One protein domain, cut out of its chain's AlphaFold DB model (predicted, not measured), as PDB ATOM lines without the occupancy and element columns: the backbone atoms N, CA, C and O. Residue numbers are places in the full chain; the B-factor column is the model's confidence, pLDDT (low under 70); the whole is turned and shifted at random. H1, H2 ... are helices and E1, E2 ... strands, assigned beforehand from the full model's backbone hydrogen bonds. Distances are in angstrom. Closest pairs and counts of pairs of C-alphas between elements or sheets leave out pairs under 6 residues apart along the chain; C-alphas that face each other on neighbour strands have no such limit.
ATOM      1  N   THR A 302       2.738  36.634  -4.553       36.28
ATOM      2  CA  THR A 302       3.093  37.981  -5.040       36.28
ATOM      3  C   THR A 302       2.451  39.017  -4.106       36.28
ATOM      4  O   THR A 302       1.634  39.834  -4.521       36.28
ATOM      5  N   THR A 303       2.719  38.903  -2.804       45.00
ATOM      6  CA  THR A 303       1.972  39.527  -1.709       45.00
ATOM      7  C   THR A 303       2.690  40.754  -1.202       45.00
ATOM      8  O   THR A 303       3.308  40.742  -0.144       45.00
ATOM      9  N   THR A 304       2.561  41.846  -1.942       47.69
ATOM     10  CA  THR A 304       2.782  43.174  -1.375       47.69
ATOM     11  C   THR A 304       1.463  43.924  -1.448       47.69
ATOM     12  O   THR A 304       1.110  44.456  -2.501       47.69
ATOM     13  N   SER A 305       0.715  43.969  -0.344       50.56
ATOM     14  CA  SER A 305      -0.355  44.958  -0.208       50.56
ATOM     15  C   SER A 305       0.263  46.285   0.196       50.56
ATOM     16  O   SER A 305       0.278  46.653   1.369       50.56
ATOM     17  N   ASN A 306       0.780  47.004  -0.800       54.28
ATOM     18  CA  ASN A 306       1.204  48.387  -0.629       54.28
ATOM     19  C   ASN A 306      -0.048  49.236  -0.418       54.28
ATOM     20  O   ASN A 306      -0.681  49.670  -1.379       54.28
ATOM     21  N   VAL A 307      -0.432  49.446   0.839       58.34
ATOM     22  CA  VAL A 307      -1.466  50.423   1.165       58.34
ATOM     23  C   VAL A 307      -0.759  51.715   1.534       58.34
ATOM     24  O   VAL A 307      -0.276  51.877   2.653       58.34
ATOM     25  N   HIS A 308      -0.679  52.615   0.555       71.88
ATOM     26  CA  HIS A 308      -0.317  54.004   0.782       71.88
ATOM     27  C   HIS A 308      -1.592  54.838   0.703       71.88
ATOM     28  O   HIS A 308      -2.200  54.952  -0.362       71.88
ATOM     29  N   LEU A 309      -2.041  55.365   1.841       85.25
ATOM     30  CA  LEU A 309      -3.156  56.307   1.859       85.25
ATOM     31  C   LEU A 309      -2.607  57.724   1.845       85.25
ATOM     32  O   LEU A 309      -1.989  58.148   2.814       85.25
ATOM     33  N   ASP A 310      -2.882  58.454   0.772       85.38
ATOM     34  CA  ASP A 310      -2.414  59.824   0.566       85.38
ATOM     35  C   ASP A 310      -3.557  60.840   0.504       85.38
ATOM     36  O   ASP A 310      -4.741  60.503   0.600       85.38
ATOM     37  N   GLY A 311      -3.177  62.109   0.341       89.12
ATOM     38  CA  GLY A 311      -4.087  63.243   0.286       89.12
ATOM     39  C   GLY A 311      -4.718  63.536   1.638       89.12
ATOM     40  O   GLY A 311      -4.131  63.282   2.692       89.12
ATOM     41  N   THR A 312      -5.914  64.115   1.605       94.62
ATOM     42  CA  THR A 312      -6.683  64.416   2.815       94.62
ATOM     43  C   THR A 312      -7.738  63.340   3.029       94.62
ATOM     44  O   THR A 312      -8.579  63.132   2.156       94.62
ATOM     45  N   ILE A 313      -7.716  62.684   4.191       95.94
ATOM     46  CA  ILE A 313      -8.726  61.694   4.595       95.94
ATOM     47  C   ILE A 313      -9.159  61.981   6.036       95.94
ATOM     48  O   ILE A 313      -8.309  62.077   6.916       95.94
ATOM     49  N   ASN A 314     -10.459  62.140   6.294       95.44
ATOM     50  CA  ASN A 314     -11.031  62.393   7.629       95.44
ATOM     51  C   ASN A 314     -12.523  62.008   7.680       95.44
ATOM     52  O   ASN A 314     -13.106  61.721   6.647       95.44
ATOM     53  N   ASN A 315     -13.169  62.062   8.846       94.88
ATOM     54  CA  ASN A 315     -14.629  61.942   8.976       94.88
ATOM     55  C   ASN A 315     -15.306  63.312   9.202       94.88
ATOM     56  O   ASN A 315     -16.202  63.478  10.030       94.88
ATOM     57  N   GLY A 316     -14.838  64.340   8.495       90.88
ATOM     58  CA  GLY A 316     -15.393  65.686   8.568       90.88
ATOM     59  C   GLY A 316     -15.092  66.371   9.897       90.88
ATOM     60  O   GLY A 316     -14.146  66.020  10.608       90.88
ATOM     61  N   THR A 317     -15.890  67.385  10.222       87.50
ATOM     62  CA  THR A 317     -15.770  68.142  11.469       87.50
ATOM     63  C   THR A 317     -17.028  67.996  12.314       87.50
ATOM     64  O   THR A 317     -18.149  68.066  11.813       87.50
ATOM     65  N   SER A 318     -16.842  67.800  13.617       83.88
ATOM     66  CA  SER A 318     -17.921  67.798  14.606       83.88
ATOM     67  C   SER A 318     -17.492  68.639  15.801       83.88
ATOM     68  O   SER A 318     -16.369  68.508  16.284       83.88
ATOM     69  N   ASN A 319     -18.348  69.566  16.239       82.62
ATOM     70  CA  ASN A 319     -18.048  70.524  17.313       82.62
ATOM     71  C   ASN A 319     -16.705  71.272  17.144       82.62
ATOM     72  O   ASN A 319     -16.026  71.578  18.120       82.62
ATOM     73  N   GLY A 320     -16.305  71.557  15.898       80.25
ATOM     74  CA  GLY A 320     -15.054  72.257  15.580       80.25
ATOM     75  C   GLY A 320     -13.788  71.388  15.590       80.25
ATOM     76  O   GLY A 320     -12.717  71.909  15.288       80.25
ATOM     77  N   ALA A 321     -13.892  70.088  15.881       86.25
ATOM     78  CA  ALA A 321     -12.783  69.138  15.816       86.25
ATOM     79  C   ALA A 321     -12.868  68.267  14.554       86.25
ATOM     80  O   ALA A 321     -13.952  67.835  14.157       86.25
ATOM     81  N   THR A 322     -11.722  68.002  13.922       88.88
ATOM     82  CA  THR A 322     -11.621  67.051  12.807       88.88
ATOM     83  C   THR A 322     -11.735  65.629  13.337       88.88
ATOM     84  O   THR A 322     -10.905  65.195  14.136       88.88
ATOM     85  N   GLN A 323     -12.733  64.897  12.854       93.81
ATOM     86  CA  GLN A 323     -12.975  63.514  13.239       93.81
ATOM     87  C   GLN A 323     -12.122  62.570  12.385       93.81
ATOM     88  O   GLN A 323     -11.861  62.836  11.210       93.81
ATOM     89  N   GLY A 324     -11.686  61.456  12.971       93.94
ATOM     90  CA  GLY A 324     -10.904  60.443  12.266       93.94
ATOM     91  C   GLY A 324     -11.775  59.412  11.553       93.94
ATOM     92  O   GLY A 324     -12.826  59.017  12.060       93.94
ATOM     93  N   THR A 325     -11.306  58.947  10.400       96.88
ATOM     94  CA  THR A 325     -11.938  57.874   9.611       96.88
ATOM     95  C   THR A 325     -11.619  56.513  10.219       96.88
ATOM     96  O   THR A 325     -10.468  56.273  10.591       96.88
ATOM     97  N   LYS A 326     -12.593  55.603  10.287       96.25
ATOM     98  CA  LYS A 326     -12.311  54.192  10.580       96.25
ATOM     99  C   LYS A 326     -11.773  53.508   9.323       96.25
ATOM    100  O   LYS A 326     -12.358  53.643   8.254       96.25
ATOM    101  N   LEU A 327     -10.689  52.754   9.445       94.31
ATOM    102  CA  LEU A 327     -10.140  51.943   8.364       94.31
ATOM    103  C   LEU A 327     -10.326  50.456   8.675       94.31
ATOM    104  O   LEU A 327      -9.911  49.979   9.730       94.31
ATOM    105  N   THR A 328     -10.901  49.722   7.731       91.50
ATOM    106  CA  THR A 328     -11.052  48.267   7.798       91.50
ATOM    107  C   THR A 328     -10.267  47.633   6.655       91.50
ATOM    108  O   THR A 328     -10.488  47.961   5.490       91.50
ATOM    109  N   LEU A 329      -9.333  46.745   6.984       87.50
ATOM    110  CA  LEU A 329      -8.461  46.070   6.022       87.50
ATOM    111  C   LEU A 329      -8.865  44.598   5.883       87.50
ATOM    112  O   LEU A 329      -8.772  43.835   6.844       87.50
ATOM    113  N   ASN A 330      -9.284  44.197   4.684       84.06
ATOM    114  CA  ASN A 330      -9.639  42.823   4.329       84.06
ATOM    115  C   ASN A 330      -8.574  42.221   3.401       84.06
ATOM    116  O   ASN A 330      -7.974  42.919   2.569       84.06
ATOM    117  N   ASN A 331      -8.371  40.907   3.508       79.12
ATOM    118  CA  ASN A 331      -7.370  40.156   2.739       79.12
ATOM    119  C   ASN A 331      -5.939  40.694   2.852       79.12
ATOM    120  O   ASN A 331      -5.137  40.477   1.956       79.12
ATOM    121  N   TRP A 332      -5.601  41.421   3.916       78.81
ATOM    122  CA  TRP A 332      -4.335  42.146   3.967       78.81
ATOM    123  C   TRP A 332      -3.141  41.236   4.305       78.81
ATOM    124  O   TRP A 332      -3.241  40.336   5.141       78.81
ATOM    125  N   ALA A 333      -1.994  41.490   3.667       76.25
ATOM    126  CA  ALA A 333      -0.738  40.785   3.912       76.25
ATOM    127  C   ALA A 333       0.463  41.732   3.854       76.25
ATOM    128  O   ALA A 333       0.438  42.729   3.128       76.25
ATOM    129  N   ILE A 334       1.522  41.375   4.575       76.62
ATOM    130  CA  ILE A 334       2.770  42.127   4.663       76.62
ATOM    131  C   ILE A 334       3.980  41.208   4.490       76.62
ATOM    132  O   ILE A 334       4.017  40.096   5.021       76.62
ATOM    133  N   GLU A 335       4.986  41.688   3.759       78.12
ATOM    134  CA  GLU A 335       6.233  40.967   3.520       78.12
ATOM    135  C   GLU A 335       7.387  41.645   4.265       78.12
ATOM    136  O   GLU A 335       7.735  42.793   3.993       78.12
ATOM    137  N   LEU A 336       8.024  40.932   5.194       77.69
ATOM    138  CA  LEU A 336       9.167  41.441   5.949       77.69
ATOM    139  C   LEU A 336      10.454  41.322   5.120       77.69
ATOM    140  O   LEU A 336      11.154  40.308   5.176       77.69
ATOM    141  N   LYS A 337      10.787  42.374   4.361       78.62
ATOM    142  CA  LYS A 337      12.023  42.423   3.549       78.62
ATOM    143  C   LYS A 337      13.233  42.925   4.319       78.62
ATOM    144  O   LYS A 337      14.355  42.460   4.099       78.62
ATOM    145  N   ASP A 338      13.013  43.862   5.226       79.38
ATOM    146  CA  ASP A 338      14.092  44.575   5.897       79.38
ATOM    147  C   ASP A 338      14.659  43.782   7.086       79.38
ATOM    148  O   ASP A 338      14.017  42.895   7.663       79.38
ATOM    149  N   SER A 339      15.906  44.081   7.462       81.75
ATOM    150  CA  SER A 339      16.443  43.597   8.737       81.75
ATOM    151  C   SER A 339      15.620  44.185   9.889       81.75
ATOM    152  O   SER A 339      15.087  45.285   9.758       81.75
ATOM    153  N   ALA A 340      15.520  43.491  11.025       79.44
ATOM    154  CA  ALA A 340      14.773  44.012  12.173       79.44
ATOM    155  C   ALA A 340      15.273  45.394  12.634       79.44
ATOM    156  O   ALA A 340      14.471  46.240  13.007       79.44
ATOM    157  N   GLU A 341      16.580  45.654  12.551       82.69
ATOM    158  CA  GLU A 341      17.149  46.970  12.856       82.69
ATOM    159  C   GLU A 341      16.639  48.042  11.884       82.69
ATOM    160  O   GLU A 341      16.132  49.077  12.311       82.69
ATOM    161  N   THR A 342      16.703  47.768  10.579       81.88
ATOM    162  CA  THR A 342      16.243  48.686   9.526       81.88
ATOM    163  C   THR A 342      14.739  48.943   9.613       81.88
ATOM    164  O   THR A 342      14.309  50.091   9.553       81.88
ATOM    165  N   TYR A 343      13.949  47.890   9.809       82.06
ATOM    166  CA  TYR A 343      12.502  47.983   9.957       82.06
ATOM    167  C   TYR A 343      12.121  48.832  11.177       82.06
ATOM    168  O   TYR A 343      11.290  49.732  11.081       82.06
ATOM    169  N   ASN A 344      12.765  48.596  12.326       82.25
ATOM    170  CA  ASN A 344      12.449  49.286  13.580       82.25
ATOM    171  C   ASN A 344      12.980  50.727  13.643       82.25
ATOM    172  O   ASN A 344      12.590  51.471  14.543       82.25
ATOM    173  N   ALA A 345      13.857  51.141  12.722       78.38
ATOM    174  CA  ALA A 345      14.475  52.464  12.746       78.38
ATOM    175  C   ALA A 345      13.466  53.606  12.527       78.38
ATOM    176  O   ALA A 345      13.708  54.721  12.979       78.38
ATOM    177  N   THR A 346      12.313  53.358  11.892       66.69
ATOM    178  CA  THR A 346      11.214  54.323  11.633       66.69
ATOM    179  C   THR A 346      11.584  55.626  10.909       66.69
ATOM    180  O   THR A 346      10.690  56.403  10.586       66.69
ATOM    181  N   THR A 347      12.857  55.890  10.611       63.09
ATOM    182  CA  THR A 347      13.334  57.112   9.958       63.09
ATOM    183  C   THR A 347      13.609  56.850   8.478       63.09
ATOM    184  O   THR A 347      14.535  56.112   8.150       63.09
ATOM    185  N   SER A 348      12.835  57.492   7.598       58.81
ATOM    186  CA  SER A 348      13.042  57.512   6.139       58.81
ATOM    187  C   SER A 348      12.828  56.162   5.448       58.81
ATOM    188  O   SER A 348      13.713  55.626   4.781       58.81
ATOM    189  N   VAL A 349      11.619  55.621   5.590       63.75
ATOM    190  CA  VAL A 349      11.212  54.380   4.929       63.75
ATOM    191  C   VAL A 349      10.904  54.651   3.453       63.75
ATOM    192  O   VAL A 349       9.892  55.263   3.125       63.75
ATOM    193  N   SER A 350      11.786  54.220   2.547       51.84
ATOM    194  CA  SER A 350      11.603  54.357   1.090       51.84
ATOM    195  C   SER A 350      10.892  53.162   0.440       51.84
ATOM    196  O   SER A 350      10.559  53.218  -0.743       51.84
ATOM    197  N   ASN A 351      10.655  52.081   1.194       56.38
ATOM    198  CA  ASN A 351      10.093  50.824   0.704       56.38
ATOM    199  C   ASN A 351       8.768  50.500   1.414       56.38
ATOM    200  O   ASN A 351       8.759  50.113   2.579       56.38
ATOM    201  N   ALA A 352       7.648  50.631   0.699       58.03
ATOM    202  CA  ALA A 352       6.303  50.379   1.230       58.03
ATOM    203  C   ALA A 352       5.992  48.888   1.475       58.03
ATOM    204  O   ALA A 352       4.994  48.568   2.107       58.03
ATOM    205  N   ASN A 353       6.837  47.959   1.014       64.12
ATOM    206  CA  ASN A 353       6.499  46.531   1.054       64.12
ATOM    207  C   ASN A 353       6.491  45.939   2.478       64.12
ATOM    208  O   ASN A 353       5.803  44.947   2.713       64.12
ATOM    209  N   SER A 354       7.233  46.551   3.408       72.06
ATOM    210  CA  SER A 354       7.309  46.129   4.814       72.06
ATOM    211  C   SER A 354       6.454  47.004   5.743       72.06
ATOM    212  O   SER A 354       6.445  46.772   6.945       72.06
ATOM    213  N   HIS A 355       5.776  48.042   5.238       79.38
ATOM    214  CA  HIS A 355       5.154  49.068   6.082       79.38
ATOM    215  C   HIS A 355       3.816  49.553   5.518       79.38
ATOM    216  O   HIS A 355       3.674  49.815   4.329       79.38
ATOM    217  N   PHE A 356       2.848  49.774   6.399       83.94
ATOM    218  CA  PHE A 356       1.657  50.561   6.122       83.94
ATOM    219  C   PHE A 356       1.975  52.039   6.336       83.94
ATOM    220  O   PHE A 356       2.296  52.452   7.453       83.94
ATOM    221  N   ILE A 357       1.887  52.842   5.279       84.44
ATOM    222  CA  ILE A 357       2.238  54.263   5.332       84.44
ATOM    223  C   ILE A 357       0.995  55.093   5.011       84.44
ATOM    224  O   ILE A 357       0.253  54.801   4.072       84.44
ATOM    225  N   VAL A 358       0.765  56.147   5.792       88.12
ATOM    226  CA  VAL A 358      -0.256  57.156   5.492       88.12
ATOM    227  C   VAL A 358       0.349  58.548   5.412       88.12
ATOM    228  O   VAL A 358       1.245  58.899   6.182       88.12
ATOM    229  N   GLY A 359      -0.184  59.365   4.511       88.12
ATOM    230  CA  GLY A 359       0.198  60.754   4.330       88.12
ATOM    231  C   GLY A 359      -0.123  61.630   5.546       88.12
ATOM    232  O   GLY A 359      -0.982  61.326   6.378       88.12
ATOM    233  N   ALA A 360       0.548  62.780   5.633       89.06
ATOM    234  CA  ALA A 360       0.437  63.711   6.764       89.06
ATOM    235  C   ALA A 360      -1.010  64.164   7.060       89.06
ATOM    236  O   ALA A 360      -1.399  64.319   8.223       89.06
ATOM    237  N   ASN A 361      -1.820  64.329   6.011       91.12
ATOM    238  CA  ASN A 361      -3.194  64.834   6.088       91.12
ATOM    239  C   ASN A 361      -4.250  63.723   6.221       91.12
ATOM    240  O   ASN A 361      -5.450  64.001   6.205       91.12
ATOM    241  N   VAL A 362      -3.818  62.472   6.386       92.75
ATOM    242  CA  VAL A 362      -4.701  61.352   6.707       92.75
ATOM    243  C   VAL A 362      -4.932  61.311   8.218       92.75
ATOM    244  O   VAL A 362      -3.995  61.222   9.022       92.75
ATOM    245  N   ASN A 363      -6.201  61.415   8.612       94.75
ATOM    246  CA  ASN A 363      -6.683  61.341   9.983       94.75
ATOM    247  C   ASN A 363      -7.565  60.095  10.137       94.75
ATOM    248  O   ASN A 363      -8.702  60.049   9.654       94.75
ATOM    249  N   LEU A 364      -7.013  59.083  10.807       95.75
ATOM    250  CA  LEU A 364      -7.708  57.845  11.139       95.75
ATOM    251  C   LEU A 364      -8.008  57.811  12.636       95.75
ATOM    252  O   LEU A 364      -7.124  58.086  13.451       95.75
ATOM    253  N   SER A 365      -9.233  57.438  12.991       95.44
ATOM    254  CA  SER A 365      -9.631  57.206  14.384       95.44
ATOM    255  C   SER A 365      -9.246  55.800  14.829       95.44
ATOM    256  O   SER A 365      -8.703  55.612  15.917       95.44
ATOM    257  N   GLU A 366      -9.476  54.826  13.952       94.75
ATOM    258  CA  GLU A 366      -9.338  53.409  14.245       94.75
ATOM    259  C   GLU A 366      -8.875  52.626  13.011       94.75
ATOM    260  O   GLU A 366      -9.303  52.921  11.895       94.75
ATOM    261  N   ILE A 367      -8.037  51.609  13.219       92.12
ATOM    262  CA  ILE A 367      -7.721  50.569  12.234       92.12
ATOM    263  C   ILE A 367      -8.213  49.225  12.773       92.12
ATOM    264  O   ILE A 367      -7.926  48.863  13.916       92.12
ATOM    265  N   THR A 368      -8.928  48.485  11.930       88.94
ATOM    266  CA  THR A 368      -9.409  47.125  12.199       88.94
ATOM    267  C   THR A 368      -9.114  46.211  11.015       88.94
ATOM    268  O   THR A 368      -8.929  46.676   9.887       88.94
ATOM    269  N   PHE A 369      -9.100  44.903  11.256       84.12
ATOM    270  CA  PHE A 369      -8.994  43.898  10.199       84.12
ATOM    271  C   PHE A 369     -10.330  43.191  10.032       84.12
ATOM    272  O   PHE A 369     -11.028  42.932  11.013       84.12
ATOM    273  N   GLY A 370     -10.702  42.903   8.790       78.75
ATOM    274  CA  GLY A 370     -11.875  42.102   8.477       78.75
ATOM    275  C   GLY A 370     -11.505  40.715   7.969       78.75
ATOM    276  O   GLY A 370     -10.383  40.241   8.153       78.75
ATOM    277  N   ALA A 371     -12.499  40.037   7.402       73.38
ATOM    278  CA  ALA A 371     -12.404  38.635   7.030       73.38
ATOM    279  C   ALA A 371     -11.412  38.394   5.882       73.38
ATOM    280  O   ALA A 371     -11.067  39.309   5.126       73.38
ATOM    281  N   ARG A 372     -10.986  37.134   5.759       74.69
ATOM    282  CA  ARG A 372     -10.223  36.656   4.608       74.69
ATOM    283  C   ARG A 372     -11.165  36.003   3.611       74.69
ATOM    284  O   ARG A 372     -11.997  35.190   4.000       74.69
ATOM    285  N   GLU A 373     -11.008  36.332   2.344       71.56
ATOM    286  CA  GLU A 373     -11.812  35.866   1.226       71.56
ATOM    287  C   GLU A 373     -10.933  35.238   0.143       71.56
ATOM    288  O   GLU A 373      -9.805  35.688  -0.074       71.56
ATOM    289  N   ASP A 374     -11.449  34.221  -0.545       65.44
ATOM    290  CA  ASP A 374     -10.817  33.652  -1.735       65.44
ATOM    291  C   ASP A 374     -10.952  34.567  -2.969       65.44
ATOM    292  O   ASP A 374     -11.527  35.658  -2.931       65.44
ATOM    293  N   SER A 375     -10.410  34.108  -4.101       59.78
ATOM    294  CA  SER A 375     -10.503  34.790  -5.397       59.78
ATOM    295  C   SER A 375     -11.930  34.923  -5.940       59.78
ATOM    296  O   SER A 375     -12.137  35.664  -6.897       59.78
ATOM    297  N   GLU A 376     -12.892  34.205  -5.365       62.06
ATOM    298  CA  GLU A 376     -14.312  34.241  -5.720       62.06
ATOM    299  C   GLU A 376     -15.127  35.093  -4.724       62.06
ATOM    300  O   GLU A 376     -16.328  35.294  -4.908       62.06
ATOM    301  N   GLY A 377     -14.474  35.659  -3.699       63.06
ATOM    302  CA  GLY A 377     -15.085  36.494  -2.665       63.06
ATOM    303  C   GLY A 377     -15.763  35.717  -1.536       63.06
ATOM    304  O   GLY A 377     -16.470  36.323  -0.729       63.06
ATOM    305  N   HIS A 378     -15.577  34.398  -1.451       67.62
ATOM    306  CA  HIS A 378     -16.079  33.614  -0.327       67.62
ATOM    307  C   HIS A 378     -15.151  33.759   0.868       67.62
ATOM    308  O   HIS A 378     -13.936  33.636   0.743       67.62
ATOM    309  N   THR A 379     -15.721  33.968   2.053       65.56
ATOM    310  CA  THR A 379     -14.949  34.000   3.296       65.56
ATOM    311  C   THR A 379     -14.300  32.638   3.560       65.56
ATOM    312  O   THR A 379     -14.994  31.669   3.857       65.56
ATOM    313  N   ILE A 380     -12.971  32.581   3.476       63.69
ATOM    314  CA  ILE A 380     -12.155  31.383   3.736       63.69
ATOM    315  C   ILE A 380     -11.779  31.242   5.207       63.69
ATOM    316  O   ILE A 380     -11.568  30.132   5.686       63.69
ATOM    317  N   ASP A 381     -11.709  32.354   5.937       61.69
ATOM    318  CA  ASP A 381     -11.521  32.336   7.381       61.69
ATOM    319  C   ASP A 381     -12.276  33.491   8.038       61.69
ATOM    320  O   ASP A 381     -12.135  34.661   7.668       61.69
ATOM    321  N   THR A 382     -13.075  33.140   9.044       53.22
ATOM    322  CA  THR A 382     -13.712  34.101   9.953       53.22
ATOM    323  C   THR A 382     -12.712  34.757  10.909       53.22
ATOM    324  O   THR A 382     -13.018  35.805  11.479       53.22
ATOM    325  N   GLY A 383     -11.523  34.165  11.068       54.94
ATOM    326  CA  GLY A 383     -10.337  34.754  11.674       54.94
ATOM    327  C   GLY A 383      -9.888  35.964  10.866       54.94
ATOM    328  O   GLY A 383      -9.169  35.860   9.870       54.94
ATOM    329  N   LYS A 384     -10.383  37.128  11.276       66.56
ATOM    330  CA  LYS A 384      -9.956  38.435  10.779       66.56
ATOM    331  C   LYS A 384      -8.464  38.579  11.051       66.56
ATOM    332  O   LYS A 384      -8.061  38.301  12.168       66.56
ATOM    333  N   GLY A 385      -7.636  39.009  10.098       69.62
ATOM    334  CA  GLY A 385      -6.198  39.112  10.366       69.62
ATOM    335  C   GLY A 385      -5.303  39.508   9.198       69.62
ATOM    336  O   GLY A 385      -5.752  39.665   8.067       69.62
ATOM    337  N   ILE A 386      -4.016  39.652   9.508       75.75
ATOM    338  CA  ILE A 386      -2.914  39.992   8.615       75.75
ATOM    339  C   ILE A 386      -2.115  38.723   8.310       75.75
ATOM    340  O   ILE A 386      -1.682  38.011   9.221       75.75
ATOM    341  N   LEU A 387      -1.866  38.455   7.031       75.56
ATOM    342  CA  LEU A 387      -0.906  37.437   6.606       75.56
ATOM    343  C   LEU A 387       0.517  38.018   6.598       75.56
ATOM    344  O   LEU A 387       0.755  39.074   6.024       75.56
ATOM    345  N   ILE A 388       1.476  37.317   7.197       76.06
ATOM    346  CA  ILE A 388       2.880  37.732   7.270       76.06
ATOM    347  C   ILE A 388       3.750  36.731   6.517       76.06
ATOM    348  O   ILE A 388       3.713  35.523   6.778       76.06
ATOM    349  N   THR A 389       4.585  37.251   5.620       74.62
ATOM    350  CA  THR A 389       5.576  36.479   4.863       74.62
ATOM    351  C   THR A 389       6.985  37.006   5.125       74.62
ATOM    352  O   THR A 389       7.198  38.214   5.196       74.62
ATOM    353  N   ALA A 390       7.963  36.112   5.273       75.00
ATOM    354  CA  ALA A 390       9.356  36.466   5.542       75.00
ATOM    355  C   ALA A 390      10.313  35.373   5.026       75.00
ATOM    356  O   ALA A 390       9.898  34.230   4.824       75.00
ATOM    357  N   THR A 391      11.581  35.726   4.807       75.00
ATOM    358  CA  THR A 391      12.663  34.797   4.433       75.00
ATOM    359  C   THR A 391      13.399  34.241   5.652       75.00
ATOM    360  O   THR A 391      13.249  34.747   6.765       75.00
ATOM    361  N   ASP A 392      14.241  33.223   5.440       69.44
ATOM    362  CA  ASP A 392      14.843  32.466   6.544       69.44
ATOM    363  C   ASP A 392      15.731  33.257   7.507       69.44
ATOM    364  O   ASP A 392      15.806  32.983   8.706       69.44
ATOM    365  N   ASP A 393      16.357  34.309   7.005       72.25
ATOM    366  CA  ASP A 393      17.204  35.217   7.767       72.25
ATOM    367  C   ASP A 393      16.420  36.176   8.685       72.25
ATOM    368  O   ASP A 393      17.014  36.879   9.509       72.25
ATOM    369  N   LYS A 394      15.089  36.203   8.559       75.88
ATOM    370  CA  LYS A 394      14.177  37.037   9.353       75.88
ATOM    371  C   LYS A 394      13.679  36.313  10.607       75.88
ATOM    372  O   LYS A 394      13.241  36.966  11.558       75.88
ATOM    373  N   TRP A 395      13.775  34.981  10.654       70.69
ATOM    374  CA  TRP A 395      13.350  34.189  11.810       70.69
ATOM    375  C   TRP A 395      14.256  34.432  13.028       70.69
ATOM    376  O   TRP A 395      15.473  34.601  12.939       70.69
ATOM    377  N   GLY A 396      13.652  34.452  14.210       67.25
ATOM    378  CA  GLY A 396      14.283  34.740  15.497       67.25
ATOM    379  C   GLY A 396      14.558  36.224  15.744       67.25
ATOM    380  O   GLY A 396      15.208  36.557  16.734       67.25
ATOM    381  N   LYS A 397      14.111  37.115  14.851       74.38
ATOM    382  CA  LYS A 397      14.236  38.571  14.993       74.38
ATOM    383  C   LYS A 397      12.903  39.188  15.428       74.38
ATOM    384  O   LYS A 397      11.847  38.612  15.190       74.38
ATOM    385  N   LYS A 398      12.968  40.355  16.081       74.81
ATOM    386  CA  LYS A 398      11.807  41.085  16.617       74.81
ATOM    387  C   LYS A 398      11.522  42.329  15.774       74.81
ATOM    388  O   LYS A 398      12.340  43.248  15.742       74.81
ATOM    389  N   TYR A 399      10.351  42.370  15.150       78.00
ATOM    390  CA  TYR A 399       9.858  43.517  14.384       78.00
ATOM    391  C   TYR A 399       8.747  44.224  15.163       78.00
ATOM    392  O   TYR A 399       7.788  43.595  15.604       78.00
ATOM    393  N   GLU A 400       8.864  45.529  15.371       76.75
ATOM    394  CA  GLU A 400       7.955  46.278  16.232       76.75
ATOM    395  C   GLU A 400       6.724  46.791  15.481       76.75
ATOM    396  O   GLU A 400       6.828  47.437  14.440       76.75
ATOM    397  N   TYR A 401       5.537  46.605  16.057       76.69
ATOM    398  CA  TYR A 401       4.286  47.073  15.459       76.69
ATOM    399  C   TYR A 401       4.248  48.586  15.194       76.69
ATOM    400  O   TYR A 401       3.713  49.032  14.179       76.69
ATOM    401  N   LYS A 402       4.876  49.390  16.066       77.25
ATOM    402  CA  LYS A 402       4.979  50.852  15.897       77.25
ATOM    403  C   LYS A 402       5.647  51.250  14.578       77.25
ATOM    404  O   LYS A 402       5.426  52.349  14.083       77.25
ATOM    405  N   ALA A 403       6.488  50.364  14.044       81.06
ATOM    406  CA  ALA A 403       7.131  50.544  12.761       81.06
ATOM    407  C   ALA A 403       6.282  50.004  11.608       81.06
ATOM    408  O   ALA A 403       6.460  50.463  10.492       81.06
ATOM    409  N   MET A 404       5.327  49.098  11.844       82.56
ATOM    410  CA  MET A 404       4.426  48.609  10.795       82.56
ATOM    411  C   MET A 404       3.477  49.698  10.299       82.56
ATOM    412  O   MET A 404       3.206  49.752   9.110       82.56
ATOM    413  N   PHE A 405       2.979  50.562  11.188       86.75
ATOM    414  CA  PHE A 405       2.015  51.610  10.850       86.75
ATOM    415  C   PHE A 405       2.638  52.980  11.035       86.75
ATOM    416  O   PHE A 405       2.806  53.459  12.159       86.75
ATOM    417  N   LEU A 406       2.955  53.621   9.920       88.31
ATOM    418  CA  LEU A 406       3.698  54.862   9.882       88.31
ATOM    419  C   LEU A 406       2.869  55.992   9.288       88.31
ATOM    420  O   LEU A 406       2.087  55.818   8.357       88.31
ATOM    421  N   LYS A 407       3.094  57.184   9.822       89.38
ATOM    422  CA  LYS A 407       2.598  58.445   9.302       89.38
ATOM    423  C   LYS A 407       3.757  59.246   8.730       89.38
ATOM    424  O   LYS A 407       4.777  59.431   9.396       89.38
ATOM    425  N   GLN A 408       3.601  59.723   7.503       87.88
ATOM    426  CA  GLN A 408       4.595  60.546   6.833       87.88
ATOM    427  C   GLN A 408       4.522  61.999   7.321       87.88
ATOM    428  O   GLN A 408       3.461  62.616   7.319       87.88
ATOM    429  N   ASN A 409       5.677  62.558   7.684       82.88
ATOM    430  CA  ASN A 409       5.885  63.945   8.095       82.88
ATOM    431  C   ASN A 409       7.000  64.556   7.230       82.88
ATOM    432  O   ASN A 409       8.169  64.612   7.620       82.88
ATOM    433  N   GLY A 410       6.652  64.970   6.009       78.25
ATOM    434  CA  GLY A 410       7.634  65.426   5.022       78.25
ATOM    435  C   GLY A 410       8.538  64.279   4.558       78.25
ATOM    436  O   GLY A 410       8.061  63.320   3.955       78.25
ATOM    437  N   THR A 411       9.842  64.372   4.831       74.69
ATOM    438  CA  THR A 411      10.834  63.338   4.471       74.69
ATOM    439  C   THR A 411      11.018  62.257   5.538       74.69
ATOM    440  O   THR A 411      11.726  61.285   5.294       74.69
ATOM    441  N   SER A 412      10.412  62.417   6.718       82.94
ATOM    442  CA  SER A 412      10.512  61.470   7.836       82.94
ATOM    443  C   SER A 412       9.177  60.778   8.100       82.94
ATOM    444  O   SER A 412       8.124  61.248   7.677       82.94
ATOM    445  N   THR A 413       9.214  59.676   8.841       87.00
ATOM    446  CA  THR A 413       8.035  58.913   9.267       87.00
ATOM    447  C   THR A 413       7.995  58.818  10.789       87.00
ATOM    448  O   THR A 413       9.032  58.827  11.448       87.00
ATOM    449  N   THR A 414       6.796  58.756  11.361       88.06
ATOM    450  CA  THR A 414       6.565  58.486  12.789       88.06
ATOM    451  C   THR A 414       5.543  57.373  12.931       88.06
ATOM    452  O   THR A 414       4.791  57.113  11.998       88.06
ATOM    453  N   THR A 415       5.453  56.740  14.097       88.31
ATOM    454  CA  THR A 415       4.342  55.816  14.381       88.31
ATOM    455  C   THR A 415       2.988  56.514  14.207       88.31
ATOM    456  O   THR A 415       2.783  57.638  14.667       88.31
ATOM    457  N   LEU A 416       2.064  55.851  13.513       91.00
ATOM    458  CA  LEU A 416       0.672  56.281  13.350       91.00
ATOM    459  C   LEU A 416      -0.172  55.943  14.588       91.00
ATOM    460  O   LEU A 416      -1.194  56.578  14.861       91.00
ATOM    461  N   ILE A 417       0.265  54.948  15.352       90.69
ATOM    462  CA  ILE A 417      -0.544  54.267  16.355       90.69
ATOM    463  C   ILE A 417      -0.371  54.944  17.704       90.69
ATOM    464  O   ILE A 417       0.747  55.220  18.143       90.69
ATOM    465  N   LYS A 418      -1.497  55.221  18.350       91.12
ATOM    466  CA  LYS A 418      -1.573  55.805  19.682       91.12
ATOM    467  C   LYS A 418      -1.663  54.712  20.742       91.12
ATOM    468  O   LYS A 418      -0.794  54.642  21.602       91.12
ATOM    469  N   ASP A 419      -2.684  53.866  20.639       89.12
ATOM    470  CA  ASP A 419      -3.017  52.833  21.618       89.12
ATOM    471  C   ASP A 419      -3.439  51.540  20.888       89.12
ATOM    472  O   ASP A 419      -3.906  51.595  19.742       89.12
ATOM    473  N   ILE A 420      -3.294  50.385  21.545       86.56
ATOM    474  CA  ILE A 420      -3.704  49.071  21.016       86.56
ATOM    475  C   ILE A 420      -4.758  48.442  21.931       86.56
ATOM    476  O   ILE A 420      -4.556  48.350  23.144       86.56
ATOM    477  N   GLN A 421      -5.877  48.006  21.349       86.62
ATOM    478  CA  GLN A 421      -7.054  47.494  22.055       86.62
ATOM    479  C   GLN A 421      -7.503  46.121  21.534       86.62
ATOM    480  O   GLN A 421      -7.220  45.774  20.387       86.62
ATOM    481  N   ASP A 422      -8.233  45.357  22.357       81.12
ATOM    482  CA  ASP A 422      -9.037  44.218  21.880       81.12
ATOM    483  C   ASP A 422     -10.359  44.634  21.218       81.12
ATOM    484  O   ASP A 422     -10.679  45.819  21.091       81.12
ATOM    485  N   GLU A 423     -11.123  43.634  20.767       77.25
ATOM    486  CA  GLU A 423     -12.466  43.809  20.210       77.25
ATOM    487  C   GLU A 423     -13.433  44.449  21.221       77.25
ATOM    488  O   GLU A 423     -14.333  45.187  20.819       77.25
ATOM    489  N   GLU A 424     -13.214  44.239  22.522       83.19
ATOM    490  CA  GLU A 424     -13.998  44.824  23.610       83.19
ATOM    491  C   GLU A 424     -13.550  46.248  24.006       83.19
ATOM    492  O   GLU A 424     -14.228  46.907  24.797       83.19
ATOM    493  N   GLY A 425     -12.452  46.760  23.437       85.19
ATOM    494  CA  GLY A 425     -11.940  48.116  23.666       85.19
ATOM    495  C   GLY A 425     -10.986  48.267  24.857       85.19
ATOM    496  O   GLY A 425     -10.613  49.391  25.202       85.19
ATOM    497  N   ASN A 426     -10.559  47.171  25.485       86.50
ATOM    498  CA  ASN A 426      -9.587  47.200  26.574       86.50
ATOM    499  C   ASN A 426      -8.168  47.361  26.021       86.50
ATOM    500  O   ASN A 426      -7.775  46.675  25.076       86.50
ATOM    501  N   ILE A 427      -7.378  48.242  26.640       85.50
ATOM    502  CA  ILE A 427      -5.976  48.460  26.265       85.50
ATOM    503  C   ILE A 427      -5.146  47.226  26.657       85.50
ATOM    504  O   ILE A 427      -5.248  46.733  27.782       85.50
ATOM    505  N   LYS A 428      -4.333  46.712  25.726       82.75
ATOM    506  CA  LYS A 428      -3.393  45.601  25.980       82.75
ATOM    507  C   LYS A 428      -2.122  46.093  26.687       82.75
ATOM    508  O   LYS A 428      -1.877  47.295  26.716       82.75
ATOM    509  N   LYS A 429      -1.309  45.201  27.268       76.44
ATOM    510  CA  LYS A 429      -0.073  45.609  27.980       76.44
ATOM    511  C   LYS A 429       1.095  45.924  27.007       76.44
ATOM    512  O   LYS A 429       0.816  46.115  25.833       76.44
ATOM    513  N   LYS A 430       2.358  46.098  27.435       75.38
ATOM    514  CA  LYS A 430       3.598  46.092  26.597       75.38
ATOM    515  C   LYS A 430       4.560  44.926  26.892       75.38
ATOM    516  O   LYS A 430       4.704  44.547  28.046       75.38
ATOM    517  N   THR A 431       5.236  44.364  25.881       65.56
ATOM    518  CA  THR A 431       6.003  43.106  26.007       65.56
ATOM    519  C   THR A 431       7.453  43.434  26.125       65.56
ATOM    520  O   THR A 431       7.955  44.295  25.391       65.56
ATOM    521  N   ASP A 432       8.156  42.628  26.901       63.09
ATOM    522  CA  ASP A 432       9.604  42.602  26.866       63.09
ATOM    523  C   ASP A 432      10.169  41.914  25.600       63.09
ATOM    524  O   ASP A 432       9.483  41.621  24.615       63.09
ATOM    525  N   THR A 433      11.485  41.721  25.575       55.16
ATOM    526  CA  THR A 433      12.225  41.131  24.449       55.16
ATOM    527  C   THR A 433      11.924  39.643  24.226       55.16
ATOM    528  O   THR A 433      12.180  39.152  23.131       55.16
ATOM    529  N   TYR A 434      11.360  38.945  25.214       57.19
ATOM    530  CA  TYR A 434      11.121  37.496  25.192       57.19
ATOM    531  C   TYR A 434       9.659  37.118  25.009       57.19
ATOM    532  O   TYR A 434       9.337  35.940  24.908       57.19
ATOM    533  N   GLY A 435       8.782  38.112  24.955       58.19
ATOM    534  CA  GLY A 435       7.363  37.868  24.816       58.19
ATOM    535  C   GLY A 435       6.556  37.924  26.089       58.19
ATOM    536  O   GLY A 435       5.364  37.632  26.080       58.19
ATOM    537  N   THR A 436       7.197  38.339  27.175       64.62
ATOM    538  CA  THR A 436       6.574  38.382  28.485       64.62
ATOM    539  C   THR A 436       5.877  39.713  28.692       64.62
ATOM    540  O   THR A 436       6.432  40.782  28.417       64.62
ATOM    541  N   GLN A 437       4.672  39.631  29.248       67.25
ATOM    542  CA  GLN A 437       3.858  40.776  29.611       67.25
ATOM    543  C   GLN A 437       4.547  41.651  30.659       67.25
ATOM    544  O   GLN A 437       4.910  41.172  31.735       67.25
ATOM    545  N   THR A 438       4.690  42.945  30.373       69.25
ATOM    546  CA  THR A 438       5.162  43.930  31.359       69.25
ATOM    547  C   THR A 438       3.990  44.568  32.108       69.25
ATOM    548  O   THR A 438       2.818  44.356  31.797       69.25
ATOM    549  N   GLU A 439       4.297  45.373  33.126       75.88
ATOM    550  CA  GLU A 439       3.289  46.139  33.870       75.88
ATOM    551  C   GLU A 439       2.761  47.364  33.107       75.88
ATOM    552  O   GLU A 439       1.757  47.941  33.515       75.88
ATOM    553  N   GLN A 440       3.422  47.780  32.021       80.75
ATOM    554  CA  GLN A 440       3.023  48.966  31.264       80.75
ATOM    555  C   GLN A 440       1.933  48.642  30.247       80.75
ATOM    556  O   GLN A 440       1.980  47.594  29.618       80.75
ATOM    557  N   ASP A 441       1.022  49.581  30.007       83.31
ATOM    558  CA  ASP A 441       0.000  49.457  28.964       83.31
ATOM    559  C   ASP A 441       0.526  49.902  27.587       83.31
ATOM    560  O   ASP A 441       1.347  50.827  27.495       83.31
ATOM    561  N   ALA A 442       0.023  49.303  26.499       81.62
ATOM    562  CA  ALA A 442       0.205  49.737  25.105       81.62
ATOM    563  C   ALA A 442      -0.606  51.007  24.810       81.62
ATOM    564  O   ALA A 442      -1.399  51.072  23.871       81.62
ATOM    565  N   SER A 443      -0.381  52.023  25.637       85.38
ATOM    566  CA  SER A 443      -0.906  53.366  25.484       85.38
ATOM    567  C   SER A 443       0.208  54.371  25.199       85.38
ATOM    568  O   SER A 443       1.386  54.138  25.510       85.38
ATOM    569  N   ASN A 444      -0.180  55.510  24.621       84.06
ATOM    570  CA  ASN A 444       0.688  56.654  24.342       84.06
ATOM    571  C   ASN A 444       1.924  56.286  23.505       84.06
ATOM    572  O   ASN A 444       3.034  56.746  23.766       84.06
ATOM    573  N   LEU A 445       1.735  55.457  22.479       84.25
ATOM    574  CA  LEU A 445       2.794  55.008  21.574       84.25
ATOM    575  C   LEU A 445       3.322  56.125  20.656       84.25
ATOM    576  O   LEU A 445       4.319  55.913  19.977       84.25
ATOM    577  N   GLY A 446       2.706  57.313  20.669       84.44
ATOM    578  CA  GLY A 446       3.187  58.520  19.985       84.44
ATOM    579  C   GLY A 446       2.417  58.900  18.717       84.44
ATOM    580  O   GLY A 446       2.689  59.952  18.147       84.44
ATOM    581  N   GLY A 447       1.462  58.073  18.286       88.88
ATOM    582  CA  GLY A 447       0.592  58.346  17.144       88.88
ATOM    583  C   GLY A 447      -0.773  58.933  17.516       88.88
ATOM    584  O   GLY A 447      -0.993  59.409  18.630       88.88
ATOM    585  N   SER A 448      -1.711  58.882  16.567       90.25
ATOM    586  CA  SER A 448      -3.062  59.458  16.689       90.25
ATOM    587  C   SER A 448      -4.200  58.445  16.545       90.25
ATOM    588  O   SER A 448      -5.344  58.791  16.816       90.25
ATOM    589  N   THR A 449      -3.902  57.222  16.109       93.62
ATOM    590  CA  THR A 449      -4.909  56.233  15.697       93.62
ATOM    591  C   THR A 449      -4.919  55.029  16.630       93.62
ATOM    592  O   THR A 449      -3.860  54.529  17.008       93.62
ATOM    593  N   THR A 450      -6.104  54.544  16.988       92.62
ATOM    594  CA  THR A 450      -6.248  53.302  17.756       92.62
ATOM    595  C   THR A 450      -6.192  52.098  16.825       92.62
ATOM    596  O   THR A 450      -6.828  52.083  15.774       92.62
ATOM    597  N   LEU A 451      -5.467  51.057  17.214       89.19
ATOM    598  CA  LEU A 451      -5.564  49.752  16.569       89.19
ATOM    599  C   LEU A 451      -6.454  48.826  17.397       89.19
ATOM    600  O   LEU A 451      -6.192  48.662  18.588       89.19
ATOM    601  N   LYS A 452      -7.408  48.139  16.760       86.06
ATOM    602  CA  LYS A 452      -8.131  47.020  17.386       86.06
ATOM    603  C   LYS A 452      -7.710  45.677  16.803       86.06
ATOM    604  O   LYS A 452      -7.851  45.456  15.601       86.06
ATOM    605  N   ILE A 453      -7.222  44.788  17.666       74.31
ATOM    606  CA  ILE A 453      -6.746  43.446  17.316       74.31
ATOM    607  C   ILE A 453      -6.935  42.448  18.462       74.31
ATOM    608  O   ILE A 453      -6.841  42.787  19.639       74.31
ATOM    609  N   VAL A 454      -7.052  41.170  18.108       62.22
ATOM    610  CA  VAL A 454      -6.768  40.050  19.018       62.22
ATOM    611  C   VAL A 454      -5.618  39.262  18.399       62.22
ATOM    612  O   VAL A 454      -5.848  38.455  17.503       62.22
ATOM    613  N   ALA A 455      -4.381  39.558  18.805       52.84
ATOM    614  CA  ALA A 455      -3.154  39.191  18.086       52.84
ATOM    615  C   ALA A 455      -3.055  37.695  17.709       52.84
ATOM    616  O   ALA A 455      -2.829  37.382  16.543       52.84
ATOM    617  N   SER A 456      -3.378  36.782  18.625       53.44
ATOM    618  CA  SER A 456      -3.436  35.327  18.378       53.44
ATOM    619  C   SER A 456      -4.487  34.856  17.357       53.44
ATOM    620  O   SER A 456      -4.361  33.757  16.826       53.44
ATOM    621  N   LYS A 457      -5.513  35.662  17.048       56.97
ATOM    622  CA  LYS A 457      -6.518  35.384  15.999       56.97
ATOM    623  C   LYS A 457      -6.317  36.204  14.724       56.97
ATOM    624  O   LYS A 457      -7.044  35.990  13.767       56.97
ATOM    625  N   HIS A 458      -5.393  37.168  14.736       61.41
ATOM    626  CA  HIS A 458      -5.274  38.187  13.693       61.41
ATOM    627  C   HIS A 458      -3.918  38.207  12.986       61.41
ATOM    628  O   HIS A 458      -3.705  39.083  12.156       61.41
ATOM    629  N   LEU A 459      -3.005  37.275  13.263       67.19
ATOM    630  CA  LEU A 459      -1.697  37.187  12.606       67.19
ATOM    631  C   LEU A 459      -1.440  35.748  12.165       67.19
ATOM    632  O   LEU A 459      -1.589  34.823  12.957       67.19
ATOM    633  N   TYR A 460      -1.039  35.559  10.908       64.75
ATOM    634  CA  TYR A 460      -0.839  34.230  10.326       64.75
ATOM    635  C   TYR A 460       0.418  34.176   9.464       64.75
ATOM    636  O   TYR A 460       0.770  35.156   8.813       64.75
ATOM    637  N   THR A 461       1.058  33.010   9.403       63.72
ATOM    638  CA  THR A 461       2.127  32.710   8.445       63.72
ATOM    639  C   THR A 461       1.799  31.422   7.696       63.72
ATOM    640  O   THR A 461       1.167  30.524   8.247       63.72
ATOM    641  N   ALA A 462       2.202  31.328   6.427       58.75
ATOM    642  CA  ALA A 462       1.980  30.136   5.605       58.75
ATOM    643  C   ALA A 462       2.965  28.987   5.916       58.75
ATOM    644  O   ALA A 462       2.900  27.933   5.287       58.75
ATOM    645  N   GLN A 463       3.908  29.182   6.845       61.19
ATOM    646  CA  GLN A 463       4.962  28.214   7.139       61.19
ATOM    647  C   GLN A 463       4.585  27.288   8.302       61.19
ATOM    648  O   GLN A 463       4.375  27.734   9.424       61.19
ATOM    649  N   SER A 464       4.535  25.979   8.033       47.88
ATOM    650  CA  SER A 464       3.977  24.959   8.938       47.88
ATOM    651  C   SER A 464       4.790  24.656  10.204       47.88
ATOM    652  O   SER A 464       4.320  23.887  11.033       47.88
ATOM    653  N   SER A 465       6.001  25.197  10.345       55.09
ATOM    654  CA  SER A 465       6.894  24.967  11.493       55.09
ATOM    655  C   SER A 465       7.285  26.271  12.180       55.09
ATOM    656  O   SER A 465       8.404  26.400  12.674       55.09
ATOM    657  N   VAL A 466       6.428  27.287  12.115       54.66
ATOM    658  CA  VAL A 466       6.728  28.601  12.673       54.66
ATOM    659  C   VAL A 466       5.627  29.022  13.626       54.66
ATOM    660  O   VAL A 466       4.479  29.206  13.226       54.66
ATOM    661  N   ALA A 467       6.023  29.294  14.866       57.53
ATOM    662  CA  ALA A 467       5.189  30.004  15.814       57.53
ATOM    663  C   ALA A 467       5.394  31.519  15.664       57.53
ATOM    664  O   ALA A 467       6.521  32.032  15.732       57.53
ATOM    665  N   ILE A 468       4.282  32.237  15.481       59.50
ATOM    666  CA  ILE A 468       4.218  33.682  15.703       59.50
ATOM    667  C   ILE A 468       4.163  33.859  17.212       59.50
ATOM    668  O   ILE A 468       3.199  33.433  17.848       59.50
ATOM    669  N   ILE A 469       5.206  34.449  17.789       57.66
ATOM    670  CA  ILE A 469       5.209  34.721  19.219       57.66
ATOM    671  C   ILE A 469       4.262  35.902  19.430       57.66
ATOM    672  O   ILE A 469       4.589  37.043  19.091       57.66
ATOM    673  N   ASP A 470       3.062  35.601  19.929       56.44
ATOM    674  CA  ASP A 470       2.141  36.619  20.410       56.44
ATOM    675  C   ASP A 470       2.708  37.170  21.714       56.44
ATOM    676  O   ASP A 470       2.966  36.471  22.693       56.44
ATOM    677  N   LEU A 471       2.975  38.453  21.653       52.69
ATOM    678  CA  LEU A 471       3.579  39.245  22.684       52.69
ATOM    679  C   LEU A 471       2.398  40.050  23.230       52.69
ATOM    680  O   LEU A 471       1.883  40.877  22.476       52.69
ATOM    681  N   ASN A 472       1.989  39.758  24.482       55.16
ATOM    682  CA  ASN A 472       0.775  40.114  25.265       55.16
ATOM    683  C   ASN A 472       0.370  41.606  25.357       55.16
ATOM    684  O   ASN A 472      -0.216  42.098  26.329       55.16
ATOM    685  N   ASP A 473       0.699  42.343  24.313       47.41
ATOM    686  CA  ASP A 473       1.310  43.636  24.445       47.41
ATOM    687  C   ASP A 473       1.138  44.539  23.218       47.41
ATOM    688  O   ASP A 473       1.931  45.434  22.907       47.41
ATOM    689  N   GLY A 474       0.106  44.213  22.448       50.66
ATOM    690  CA  GLY A 474      -0.084  44.752  21.111       50.66
ATOM    691  C   GLY A 474       0.910  44.228  20.068       50.66
ATOM    692  O   GLY A 474       0.963  44.777  18.977       50.66
ATOM    693  N   PHE A 475       1.630  43.154  20.397       52.88
ATOM    694  CA  PHE A 475       2.554  42.351  19.600       52.88
ATOM    695  C   PHE A 475       3.816  43.018  19.021       52.88
ATOM    696  O   PHE A 475       3.841  44.134  18.505       52.88
ATOM    697  N   ALA A 476       4.909  42.258  19.046       53.47
ATOM    698  CA  ALA A 476       6.003  42.395  18.097       53.47
ATOM    699  C   ALA A 476       5.995  41.136  17.230       53.47
ATOM    700  O   ALA A 476       5.705  40.059  17.739       53.47
ATOM    701  N   LEU A 477       6.314  41.246  15.942       59.62
ATOM    702  CA  LEU A 477       6.445  40.071  15.085       59.62
ATOM    703  C   LEU A 477       7.772  39.403  15.440       59.62
ATOM    704  O   LEU A 477       8.829  39.754  14.918       59.62
ATOM    705  N   GLY A 478       7.717  38.516  16.428       59.50
ATOM    706  CA  GLY A 478       8.752  37.541  16.711       59.50
ATOM    707  C   GLY A 478       8.379  36.274  15.973       59.50
ATOM    708  O   GLY A 478       7.357  35.664  16.274       59.50
ATOM    709  N   LEU A 479       9.175  35.889  14.986       60.09
ATOM    710  CA  LEU A 479       8.946  34.630  14.301       60.09
ATOM    711  C   LEU A 479       9.922  33.603  14.862       60.09
ATOM    712  O   LEU A 479      11.123  33.858  14.860       60.09
ATOM    713  N   SER A 480       9.449  32.469  15.368       59.12
ATOM    714  CA  SER A 480      10.334  31.430  15.906       59.12
ATOM    715  C   SER A 480      10.199  30.131  15.116       59.12
ATOM    716  O   SER A 480       9.076  29.724  14.826       59.12
ATOM    717  N   PRO A 481      11.319  29.486  14.739       55.62
ATOM    718  CA  PRO A 481      11.261  28.154  14.165       55.62
ATOM    719  C   PRO A 481      10.884  27.163  15.270       55.62
ATOM    720  O   PRO A 481      11.580  27.074  16.284       55.62
ATOM    721  N   GLU A 482       9.801  26.420  15.075       51.34
ATOM    722  CA  GLU A 482       9.487  25.247  15.883       51.34
ATOM    723  C   GLU A 482      10.515  24.150  15.576       51.34
ATOM    724  O   GLU A 482      10.819  23.859  14.414       51.34
ATOM    725  N   GLY A 483      11.096  23.557  16.624       50.16
ATOM    726  CA  GLY A 483      12.092  22.496  16.479       50.16
ATOM    727  C   GLY A 483      11.529  21.313  15.690       50.16
ATOM    728  O   GLY A 483      10.408  20.867  15.941       50.16
TER     729      GLY A 483
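AT A GLANCE: This is residues 302 to 483 of the 680 residues of an uncharacterized protein of Helicobacter marmotae (UniProt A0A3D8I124). The chain is wound in stacked turns: E2, E5, E14 and E11 stand side by side in one twisted wall, E3 and E7 with residues 459 to 460 make a second wall, and residues 308 to 309 with E4, E9 and E10 a third. The small sheet E8, E16, E15 lies across from the first wall, the hairpin of E12 and E13 lies at one end of the stack, and loops at residues 317 to 322 and 372 to 381 reach outward. The printed part has 182 residues, under half in named elements, mostly strand: three helices and sixteen strands in the order E1 E2 E3 H1 E4 E5 E6 E7 E8 H2 E9 E10 E11 E12 E13 E14 H3 E15 E16. The largest sheet, E2 E5 E14 E11, is parallel; the whole is compact, with a radius of gyration of the C-alphas of 16.1 A and spans of 57 by 42 by 35 A.

IN THESE COORDINATES: Find C-alpha 325 at (-11.938, 57.874, 9.611); from there E2 runs 16.1 A to residue 330. Beside it look for E5, residues 364 to 369, 14.0 A, then E14, 449 to 452, and E11, 417 to 421. Elsewhere find E1, 312 to 314; E3, 333 to 336; E4, 356 to 358; E6, 379 to 381; E7, 386 to 390, 13.1 A; E8, 398 to 400; E9, 405 to 409, 13.2 A; E10, 412 to 415; E12, 429 to 431; E13, 437 to 441; and E15, 466 to 469. The helices are H1, 340 to 344, H2, 401 to 404, and H3, 455 to 458. E16, 476 to 481, runs 15.7 A to C-alpha 481 at (11.261, 28.154, 14.165).

HOW THE PARTS SIT: In the largest sheet, look for N 327 and O 366 at 2.8 A between E2 and E5, N 367 and O 450 at 2.9 A between E5 and E14, and N 418 and O 449 at 2.8 A between E14 and E11. E2 runs on into E3 at 83 degrees; E3 is parallel to E7, with N 334 and O 387 at 2.8 A. E4 is parallel to E9, with N 406 and O 356 at 2.8 A, and E9 forms a hairpin with E10, with N 407 and O 414 at 2.8 A. E16 is antiparallel to E8, N 477 and O 399 at 2.8 A, and forms a hairpin with E15, N 469 and O 478 at 2.9 A. In the hairpin of E12 and E13, N 430 and O 440 are 2.7 A apart. E1 and E6 pair with no named strand. H1 and H2 only just touch, with 3 pairs of C-alphas within 8 A, the closest Asn 344 and Ala 403 at 5.5 A. H1, H2 and H3 only graze the sheet E8 E16 E15, H3 only just, with 5 pairs of C-alphas within 10 A. Every O i to N i+4 pair is within hydrogen-bond range in H1; H2 and H3 are too short for one.

THE WHOLE: The C-alphas farthest apart, of Asn 319 and Gly 483, are 56.7 A apart. The printed part has no cut, and its one long link is H1 to E4. Mean pLDDT of the printed part is 74.7; 66 residues are under 70, among them 302 to 307, 374 to 385 and 454 to 483.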